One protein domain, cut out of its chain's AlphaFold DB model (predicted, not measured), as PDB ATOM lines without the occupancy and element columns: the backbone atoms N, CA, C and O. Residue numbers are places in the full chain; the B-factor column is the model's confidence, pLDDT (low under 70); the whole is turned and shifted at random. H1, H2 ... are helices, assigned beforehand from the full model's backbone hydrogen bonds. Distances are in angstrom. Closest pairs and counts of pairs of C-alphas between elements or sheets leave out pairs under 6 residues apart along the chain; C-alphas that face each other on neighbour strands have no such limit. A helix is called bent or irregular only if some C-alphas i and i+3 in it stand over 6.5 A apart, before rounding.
ATOM      1  N   GLU A 272     -35.362  -2.345 114.761       77.56
ATOM      2  CA  GLU A 272     -34.186  -1.488 114.537       77.56
ATOM      3  C   GLU A 272     -33.434  -1.172 115.838       77.56
ATOM      4  O   GLU A 272     -32.202  -1.135 115.850       77.56
ATOM      5  N   SER A 273     -34.153  -1.000 116.956       78.81
ATOM      6  CA  SER A 273     -33.516  -0.779 118.261       78.81
ATOM      7  C   SER A 273     -32.698  -1.985 118.734       78.81
ATOM      8  O   SER A 273     -31.638  -1.810 119.332       78.81
ATOM      9  N   HIS A 274     -33.155  -3.198 118.418       81.88
ATOM     10  CA  HIS A 274     -32.489  -4.434 118.815       81.88
ATOM     11  C   HIS A 274     -31.304  -4.765 117.893       81.88
ATOM     12  O   HIS A 274     -30.289  -5.298 118.346       81.88
ATOM     13  N   ASP A 275     -31.397  -4.417 116.609       80.12
ATOM     14  CA  ASP A 275     -30.332  -4.675 115.634       80.12
ATOM     15  C   ASP A 275     -29.166  -3.673 115.777       80.12
ATOM     16  O   ASP A 275     -28.005  -4.024 115.544       80.12
ATOM     17  N   GLY A 276     -29.434  -2.452 116.259       83.00
ATOM     18  CA  GLY A 276     -28.396  -1.460 116.563       83.00
ATOM     19  C   GLY A 276     -27.492  -1.833 117.749       83.00
ATOM     20  O   GLY A 276     -26.296  -1.530 117.737       83.00
ATOM     21  N   GLU A 277     -28.028  -2.529 118.756       81.88
ATOM     22  CA  GLU A 277     -27.274  -2.921 119.957       81.88
ATOM     23  C   GLU A 277     -26.203  -3.981 119.647       81.88
ATOM     24  O   GLU A 277     -25.090  -3.913 120.173       81.88
ATOM     25  N   GLY A 278     -26.479  -4.898 118.713       81.56
ATOM     26  CA  GLY A 278     -25.510  -5.903 118.262       81.56
ATOM     27  C   GLY A 278     -24.290  -5.294 117.564       81.56
ATOM     28  O   GLY A 278     -23.161  -5.729 117.790       81.56
ATOM     29  N   VAL A 279     -24.488  -4.240 116.767       76.19
ATOM     30  CA  VAL A 279     -23.388  -3.531 116.089       76.19
ATOM     31  C   VAL A 279     -22.529  -2.772 117.097       76.19
ATOM     32  O   VAL A 279     -21.300  -2.826 117.026       76.19
ATOM     33  N   LEU A 280     -23.158  -2.103 118.070       76.62
ATOM     34  CA  LEU A 280     -22.430  -1.414 119.133       76.62
ATOM     35  C   LEU A 280     -21.653  -2.394 120.010       76.62
ATOM     36  O   LEU A 280     -20.510  -2.101 120.343       76.62
ATOM     37  N   ALA A 281     -22.209  -3.566 120.326       78.88
ATOM     38  CA  ALA A 281     -21.496  -4.600 121.070       78.88
ATOM     39  C   ALA A 281     -20.243  -5.080 120.322       78.88
ATOM     40  O   ALA A 281     -19.180  -5.123 120.929       78.88
ATOM     41  N   ILE A 282     -20.327  -5.337 119.010       69.31
ATOM     42  CA  ILE A 282     -19.176  -5.761 118.186       69.31
ATOM     43  C   ILE A 282     -18.094  -4.670 118.114       69.31
ATOM     44  O   ILE A 282     -16.895  -4.963 118.158       69.31
ATOM     45  N   LEU A 283     -18.499  -3.401 118.015       68.06
ATOM     46  CA  LEU A 283     -17.564  -2.275 118.014       68.06
ATOM     47  C   LEU A 283     -16.916  -2.073 119.392       68.06
ATOM     48  O   LEU A 283     -15.725  -1.781 119.468       68.06
ATOM     49  N   ASN A 284     -17.666  -2.272 120.478       71.50
ATOM     50  CA  ASN A 284     -17.154  -2.106 121.836       71.50
ATOM     51  C   ASN A 284     -16.285  -3.294 122.284       71.50
ATOM     52  O   ASN A 284     -15.326  -3.090 123.024       71.50
ATOM     53  N   THR A 285     -16.557  -4.518 121.807       67.25
ATOM     54  CA  THR A 285     -15.687  -5.680 122.055       67.25
ATOM     55  C   THR A 285     -14.340  -5.516 121.364       67.25
ATOM     56  O   THR A 285     -13.325  -5.731 122.006       67.25
ATOM     57  N   ARG A 286     -14.280  -4.998 120.126       57.16
ATOM     58  CA  ARG A 286     -12.986  -4.706 119.468       57.16
ATOM     59  C   ARG A 286     -12.124  -3.704 120.238       57.16
ATOM     60  O   ARG A 286     -10.913  -3.872 120.336       57.16
ATOM     61  N   ILE A 287     -12.755  -2.689 120.825       61.66
ATOM     62  CA  ILE A 287     -12.068  -1.698 121.663       61.66
ATOM     63  C   ILE A 287     -11.594  -2.331 122.984       61.66
ATOM     64  O   ILE A 287     -10.512  -1.997 123.469       61.66
ATOM     65  N   ALA A 288     -12.372  -3.256 123.555       62.84
ATOM     66  CA  ALA A 288     -12.038  -3.953 124.797       62.84
ATOM     67  C   ALA A 288     -10.983  -5.065 124.623       62.84
ATOM     68  O   ALA A 288     -10.218  -5.317 125.553       62.84
ATOM     69  N   ASP A 289     -10.895  -5.677 123.439       59.44
ATOM     70  CA  ASP A 289     -10.035  -6.835 123.155       59.44
ATOM     71  C   ASP A 289      -8.564  -6.467 122.854       59.44
ATOM     72  O   ASP A 289      -7.759  -7.337 122.530       59.44
ATOM     73  N   GLY A 290      -8.170  -5.198 123.021       59.62
ATOM     74  CA  GLY A 290      -6.757  -4.795 123.034       59.62
ATOM     75  C   GLY A 290      -6.228  -4.122 121.766       59.62
ATOM     76  O   GLY A 290      -5.036  -3.830 121.703       59.62
ATOM     77  N   GLU A 291      -7.080  -3.773 120.798       61.34
ATOM     78  CA  GLU A 291      -6.665  -3.058 119.573       61.34
ATOM     79  C   GLU A 291      -6.079  -1.656 119.888       61.34
ATOM     80  O   GLU A 291      -5.161  -1.171 119.225       61.34
ATOM     81  N   LEU A 292      -6.516  -1.033 120.994       61.94
ATOM     82  CA  LEU A 292      -5.914   0.197 121.535       61.94
ATOM     83  C   LEU A 292      -4.489  -0.012 122.075       61.94
ATOM     84  O   LEU A 292      -3.659   0.892 121.978       61.94
ATOM     85  N   ALA A 293      -4.185  -1.195 122.619       74.00
ATOM     86  CA  ALA A 293      -2.850  -1.497 123.124       74.00
ATOM     87  C   ALA A 293      -1.847  -1.635 121.971       74.00
ATOM     88  O   ALA A 293      -0.720  -1.157 122.086       74.00
ATOM     89  N   GLU A 294      -2.261  -2.203 120.837       77.88
ATOM     90  CA  GLU A 294      -1.414  -2.292 119.642       77.88
ATOM     91  C   GLU A 294      -1.121  -0.914 119.047       77.88
ATOM     92  O   GLU A 294       0.015  -0.641 118.658       77.88
ATOM     93  N   GLN A 295      -2.098  -0.003 119.049       79.25
ATOM     94  CA  GLN A 295      -1.882   1.361 118.571       79.25
ATOM     95  C   GLN A 295      -0.913   2.146 119.471       79.25
ATOM     96  O   GLN A 295      -0.063   2.889 118.972       79.25
ATOM     97  N   GLU A 296      -0.995   1.973 120.793       84.94
ATOM     98  CA  GLU A 296      -0.045   2.589 121.726       84.94
ATOM     99  C   GLU A 296       1.357   1.978 121.633       84.94
ATOM    100  O   GLU A 296       2.346   2.713 121.712       84.94
ATOM    101  N   VAL A 297       1.463   0.659 121.438       85.75
ATOM    102  CA  VAL A 297       2.742  -0.028 121.196       85.75
ATOM    103  C   VAL A 297       3.366   0.472 119.897       85.75
ATOM    104  O   VAL A 297       4.519   0.894 119.905       85.75
ATOM    105  N   MET A 298       2.581   0.549 118.822       81.62
ATOM    106  CA  MET A 298       3.007   1.075 117.527       81.62
ATOM    107  C   MET A 298       3.507   2.515 117.639       81.62
ATOM    108  O   MET A 298       4.579   2.849 117.138       81.62
ATOM    109  N   LYS A 299       2.769   3.375 118.350       87.31
ATOM    110  CA  LYS A 299       3.176   4.765 118.573       87.31
ATOM    111  C   LYS A 299       4.472   4.856 119.384       87.31
ATOM    112  O   LYS A 299       5.350   5.639 119.031       87.31
ATOM    113  N   ARG A 300       4.616   4.044 120.437       88.81
ATOM    114  CA  ARG A 300       5.826   4.003 121.275       88.81
ATOM    115  C   ARG A 300       7.046   3.515 120.492       88.81
ATOM    116  O   ARG A 300       8.130   4.070 120.656       88.81
ATOM    117  N   GLU A 301       6.886   2.509 119.636       89.19
ATOM    118  CA  GLU A 301       7.958   2.038 118.753       89.19
ATOM    119  C   GLU A 301       8.337   3.092 117.710       89.19
ATOM    120  O   GLU A 301       9.526   3.324 117.484       89.19
ATOM    121  N   MET A 302       7.351   3.797 117.145       85.94
ATOM    122  CA  MET A 302       7.576   4.880 116.185       85.94
ATOM    123  C   MET A 302       8.316   6.070 116.818       85.94
ATOM    124  O   MET A 302       9.202   6.649 116.193       85.94
ATOM    125  N   GLU A 303       8.012   6.400 118.078       92.31
ATOM    126  CA  GLU A 303       8.741   7.410 118.858       92.31
ATOM    127  C   GLU A 303      10.165   6.953 119.230       92.31
ATOM    128  O   GLU A 303      11.082   7.772 119.262       92.31
ATOM    129  N   SER A 304      10.369   5.655 119.488       94.81
ATOM    130  CA  SER A 304      11.666   5.086 119.888       94.81
ATOM    131  C   SER A 304      12.651   4.945 118.723       94.81
ATOM    132  O   SER A 304      13.834   5.255 118.869       94.81
ATOM    133  N   HIS A 305      12.181   4.471 117.568       91.31
ATOM    134  CA  HIS A 305      13.034   4.125 116.424       91.31
ATOM    135  C   HIS A 305      12.952   5.118 115.258       91.31
ATOM    136  O   HIS A 305      13.742   5.032 114.317       91.31
ATOM    137  N   GLY A 306      12.043   6.090 115.339       90.88
ATOM    138  CA  GLY A 306      11.777   7.046 114.275       90.88
ATOM    139  C   GLY A 306      10.907   6.460 113.164       90.88
ATOM    140  O   GLY A 306      10.835   5.250 112.948       90.88
ATOM    141  N   GLU A 307      10.247   7.347 112.419       83.25
ATOM    142  CA  GLU A 307       9.333   6.969 111.332       83.25
ATOM    143  C   GLU A 307      10.021   6.122 110.253       83.25
ATOM    144  O   GLU A 307       9.391   5.284 109.622       83.25
ATOM    145  N   GLU A 308      11.318   6.328 110.027       81.19
ATOM    146  CA  GLU A 308      12.081   5.624 108.995       81.19
ATOM    147  C   GLU A 308      12.201   4.122 109.264       81.19
ATOM    148  O   GLU A 308      11.948   3.329 108.361       81.19
ATOM    149  N   TRP A 309      12.455   3.738 110.517       89.94
ATOM    150  CA  TRP A 309      12.513   2.337 110.927       89.94
ATOM    151  C   TRP A 309      11.158   1.638 110.788       89.94
ATOM    152  O   TRP A 309      11.085   0.484 110.374       89.94
ATOM    153  N   TYR A 310      10.071   2.352 111.090       85.31
ATOM    154  CA  TYR A 310       8.718   1.813 111.000       85.31
ATOM    155  C   TYR A 310       8.343   1.430 109.557       85.31
ATOM    156  O   TYR A 310       7.821   0.341 109.317       85.31
ATOM    157  N   TRP A 311       8.655   2.289 108.582       85.12
ATOM    158  CA  TRP A 311       8.376   2.006 107.169       85.12
ATOM    159  C   TRP A 311       9.189   0.825 106.624       85.12
ATOM    160  O   TRP A 311       8.650   0.013 105.871       85.12
ATOM    161  N   GLU A 312      10.452   0.700 107.026       85.69
ATOM    162  CA  GLU A 312      11.332  -0.365 106.538       85.69
ATOM    163  C   GLU A 312      10.991  -1.724 107.171       85.69
ATOM    164  O   GLU A 312      10.882  -2.721 106.461       85.69
ATOM    165  N   ASN A 313      10.736  -1.774 108.483       86.69
ATOM    166  CA  ASN A 313      10.551  -3.048 109.187       86.69
ATOM    167  C   ASN A 313       9.120  -3.584 109.193       86.69
ATOM    168  O   ASN A 313       8.937  -4.799 109.185       86.69
ATOM    169  N   ILE A 314       8.106  -2.716 109.237       83.88
ATOM    170  CA  ILE A 314       6.706  -3.171 109.304       83.88
ATOM    171  C   ILE A 314       6.151  -3.360 107.892       83.88
ATOM    172  O   ILE A 314       5.448  -4.331 107.622       83.88
ATOM    173  N   TRP A 315       6.480  -2.439 106.984       84.81
ATOM    174  CA  TRP A 315       5.916  -2.420 105.634       84.81
ATOM    175  C   TRP A 315       6.871  -2.978 104.575       84.81
ATOM    176  O   TRP A 315       6.439  -3.205 103.447       84.81
ATOM    177  N   GLY A 316       8.145  -3.218 104.915       90.88
ATOM    178  CA  GLY A 316       9.139  -3.726 103.966       90.88
ATOM    179  C   GLY A 316       9.409  -2.764 102.809       90.88
ATOM    180  O   GLY A 316       9.827  -3.205 101.739       90.88
ATOM    181  N   LEU A 317       9.104  -1.475 102.989       90.75
ATOM    182  CA  LEU A 317       9.237  -0.473 101.941       90.75
ATOM    183  C   LEU A 317      10.643   0.108 101.975       90.75
ATOM    184  O   LEU A 317      11.066   0.677 102.983       90.75
ATOM    185  N   ASP A 318      11.345   0.007 100.849       90.56
ATOM    186  CA  ASP A 318      12.634   0.669 100.697       90.56
ATOM    187  C   ASP A 318      12.471   2.205 100.646       90.56
ATOM    188  O   ASP A 318      11.376   2.759 100.456       90.56
ATOM    189  N   GLY A 319      13.581   2.925 100.818       88.81
ATOM    190  CA  GLY A 319      13.578   4.388 100.807       88.81
ATOM    191  C   GLY A 319      13.042   5.007  99.505       88.81
ATOM    192  O   GLY A 319      12.433   6.079  99.545       88.81
ATOM    193  N   GLU A 320      13.199   4.342  98.357       88.69
ATOM    194  CA  GLU A 320      12.716   4.829  97.058       88.69
ATOM    195  C   GLU A 320      11.197   4.664  96.929       88.69
ATOM    196  O   GLU A 320      10.500   5.581  96.488       88.69
ATOM    197  N   GLN A 321      10.663   3.528  97.376       86.56
ATOM    198  CA  GLN A 321       9.232   3.248  97.446       86.56
ATOM    199  C   GLN A 321       8.540   4.198  98.421       86.56
ATOM    200  O   GLN A 321       7.498   4.769  98.082       86.56
ATOM    201  N   LYS A 322       9.157   4.449  99.583       85.50
ATOM    202  CA  LYS A 322       8.698   5.464 100.539       85.50
ATOM    203  C   LYS A 322       8.637   6.836  99.880       85.50
ATOM    204  O   LYS A 322       7.596   7.486  99.930       85.50
ATOM    205  N   MET A 323       9.706   7.271  99.212       81.88
ATOM    206  CA  MET A 323       9.732   8.570  98.531       81.88
ATOM    207  C   MET A 323       8.730   8.652  97.378       81.88
ATOM    208  O   MET A 323       8.148   9.712  97.156       81.88
ATOM    209  N   LYS A 324       8.463   7.544  96.682       87.12
ATOM    210  CA  LYS A 324       7.431   7.468  95.643       87.12
ATOM    211  C   LYS A 324       6.029   7.604  96.228       87.12
ATOM    212  O   LYS A 324       5.235   8.377  95.699       87.12
ATOM    213  N   ILE A 325       5.726   6.913  97.327       84.06
ATOM    214  CA  ILE A 325       4.435   7.017  98.022       84.06
ATOM    215  C   ILE A 325       4.263   8.412  98.614       84.06
ATOM    216  O   ILE A 325       3.245   9.048  98.368       84.06
ATOM    217  N   VAL A 326       5.274   8.940  99.308       82.00
ATOM    218  CA  VAL A 326       5.266  10.315  99.826       82.00
ATOM    219  C   VAL A 326       5.133  11.320  98.683       82.00
ATOM    220  O   VAL A 326       4.408  12.296  98.826       82.00
ATOM    221  N   GLY A 327       5.760  11.079  97.532       79.25
ATOM    222  CA  GLY A 327       5.614  11.896  96.328       79.25
ATOM    223  C   GLY A 327       4.195  11.868  95.760       79.25
ATOM    224  O   GLY A 327       3.644  12.925  95.469       79.25
ATOM    225  N   MET A 328       3.573  10.688  95.672       77.75
ATOM    226  CA  MET A 328       2.176  10.537  95.246       77.75
ATOM    227  C   MET A 328       1.220  11.206  96.240       77.75
ATOM    228  O   MET A 328       0.382  12.005  95.841       77.75
ATOM    229  N   VAL A 329       1.387  10.965  97.541       78.94
ATOM    230  CA  VAL A 329       0.555  11.545  98.608       78.94
ATOM    231  C   VAL A 329       0.742  13.058  98.708       78.94
ATOM    232  O   VAL A 329      -0.224  13.790  98.889       78.94
ATOM    233  N   ARG A 330       1.963  13.566  98.540       79.69
ATOM    234  CA  ARG A 330       2.239  15.007  98.518       79.69
ATOM    235  C   ARG A 330       1.749  15.661  97.227       79.69
ATOM    236  O   ARG A 330       1.313  16.805  97.279       79.69
ATOM    237  N   GLY A 331       1.751  14.931  96.110       70.50
ATOM    238  CA  GLY A 331       1.067  15.317  94.874       70.50
ATOM    239  C   GLY A 331      -0.452  15.406  95.050       70.50
ATOM    240  O   GLY A 331      -1.080  16.292  94.484       70.50
ATOM    241  N   LEU A 332      -1.025  14.568  95.920       64.88
ATOM    242  CA  LEU A 332      -2.428  14.654  96.352       64.88
ATOM    243  C   LEU A 332      -2.661  15.748  97.419       64.88
ATOM    244  O   LEU A 332      -3.787  16.199  97.622       64.88
ATOM    245  N   GLY A 333      -1.598  16.189  98.097       48.06
ATOM    246  CA  GLY A 333      -1.603  17.050  99.283       48.06
ATOM    247  C   GLY A 333      -1.513  18.559  99.032       48.06
ATOM    248  O   GLY A 333      -1.202  19.301  99.963       48.06
ATOM    249  N   GLY A 334      -1.813  19.051  97.830       46.62
ATOM    250  CA  GLY A 334      -1.971  20.486  97.546       46.62
ATOM    251  C   GLY A 334      -3.195  21.138  98.214       46.62
ATOM    252  O   GLY A 334      -3.844  21.968  97.590       46.62
TER     253      GLY A 334
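What this domain is: This is residues 272 to 334 of the 403 residues of an uncharacterized protein of Monilinia fructigena (UniProt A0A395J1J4). A string of helices joined end to end makes an open, wide hook with no packed core: the long helix H2 forms its base and folds back sharply near one end, H1 sticks out as an arm from the other end, and H3 follows the folded-back end of H2. Residues 272 to 297 stand free and include H1 and residues 291 to 297 of H2, and residues 326 to 334 also stand free, of which 326 to 332 belong to H3. The printed part has 63 residues with three named helices, H1, H2 and H3 in that order, and no named strand; the class is all helix. It is extended, with a radius of gyration of the C-alphas of 18.0 A, and elongated, with spans of 51 by 30 by 19 A.

Where its parts are: The longest helix, H2, covers residues 291 to 315 and by its hydrogen bonds was assigned as one helix, but it is bent: C-alphas 304 and 307 are 9.1 A apart. Its first arm, H2a, is residues 291 to 304, 20.1 A from first to last C-alpha, beginning at C-alpha 291 at (-6.665, -3.058, 119.573). Its second arm, H2b, is residues 307 to 315 and measures 11.5 A. Residues 305 and 306 belong to neither arm. Before it comes H1, residues 272 to 288, 24.5 A long, with C-alpha 272 at (-34.186, -1.488, 114.537). After it comes H3, residues 319 to 332, 19.5 A long, ending with C-alpha 332 at (-2.428, 14.654, 96.352).

How they stand to each other: H2a and H2b touch only at the corner, and only just, with 3 pairs of C-alphas within 8 A; the closest C-alphas are those of Met 302 and Tyr 310, 6.1 A apart. H2a touches H2b with residues 301 to 302 alone. The two arms stand at a steep tilt of 49 degrees and run opposite ways. H2b and H3 are close but not clearly touching, with the C-alphas of Trp 311 and Lys 322 the closest at 7.5 A. Their lines are about perpendicular, at 76 degrees. H1 and H2a meet only through their link. H1 is apart from H2b and from H3, and H2a is apart from H3. Each O i to N i+4 pair is within hydrogen-bond range in H2a, H2b and H3, and 10 of 13 are in H1.

The domain as a whole: The two C-alphas farthest apart, those of Ser 273 and Glu 320, are 51.2 A apart. The first and last printed C-alphas, of Glu 272 and Gly 334, are 42.5 A apart. The printed part has no cut. The links from H1 to H2, 2 residues, and from H2 to H3, 3 residues, are both tight. The mean pLDDT of the printed part is 78.9, and 13 residues are under 70: residues 282 to 283, 285 to 292 and 332 to 334.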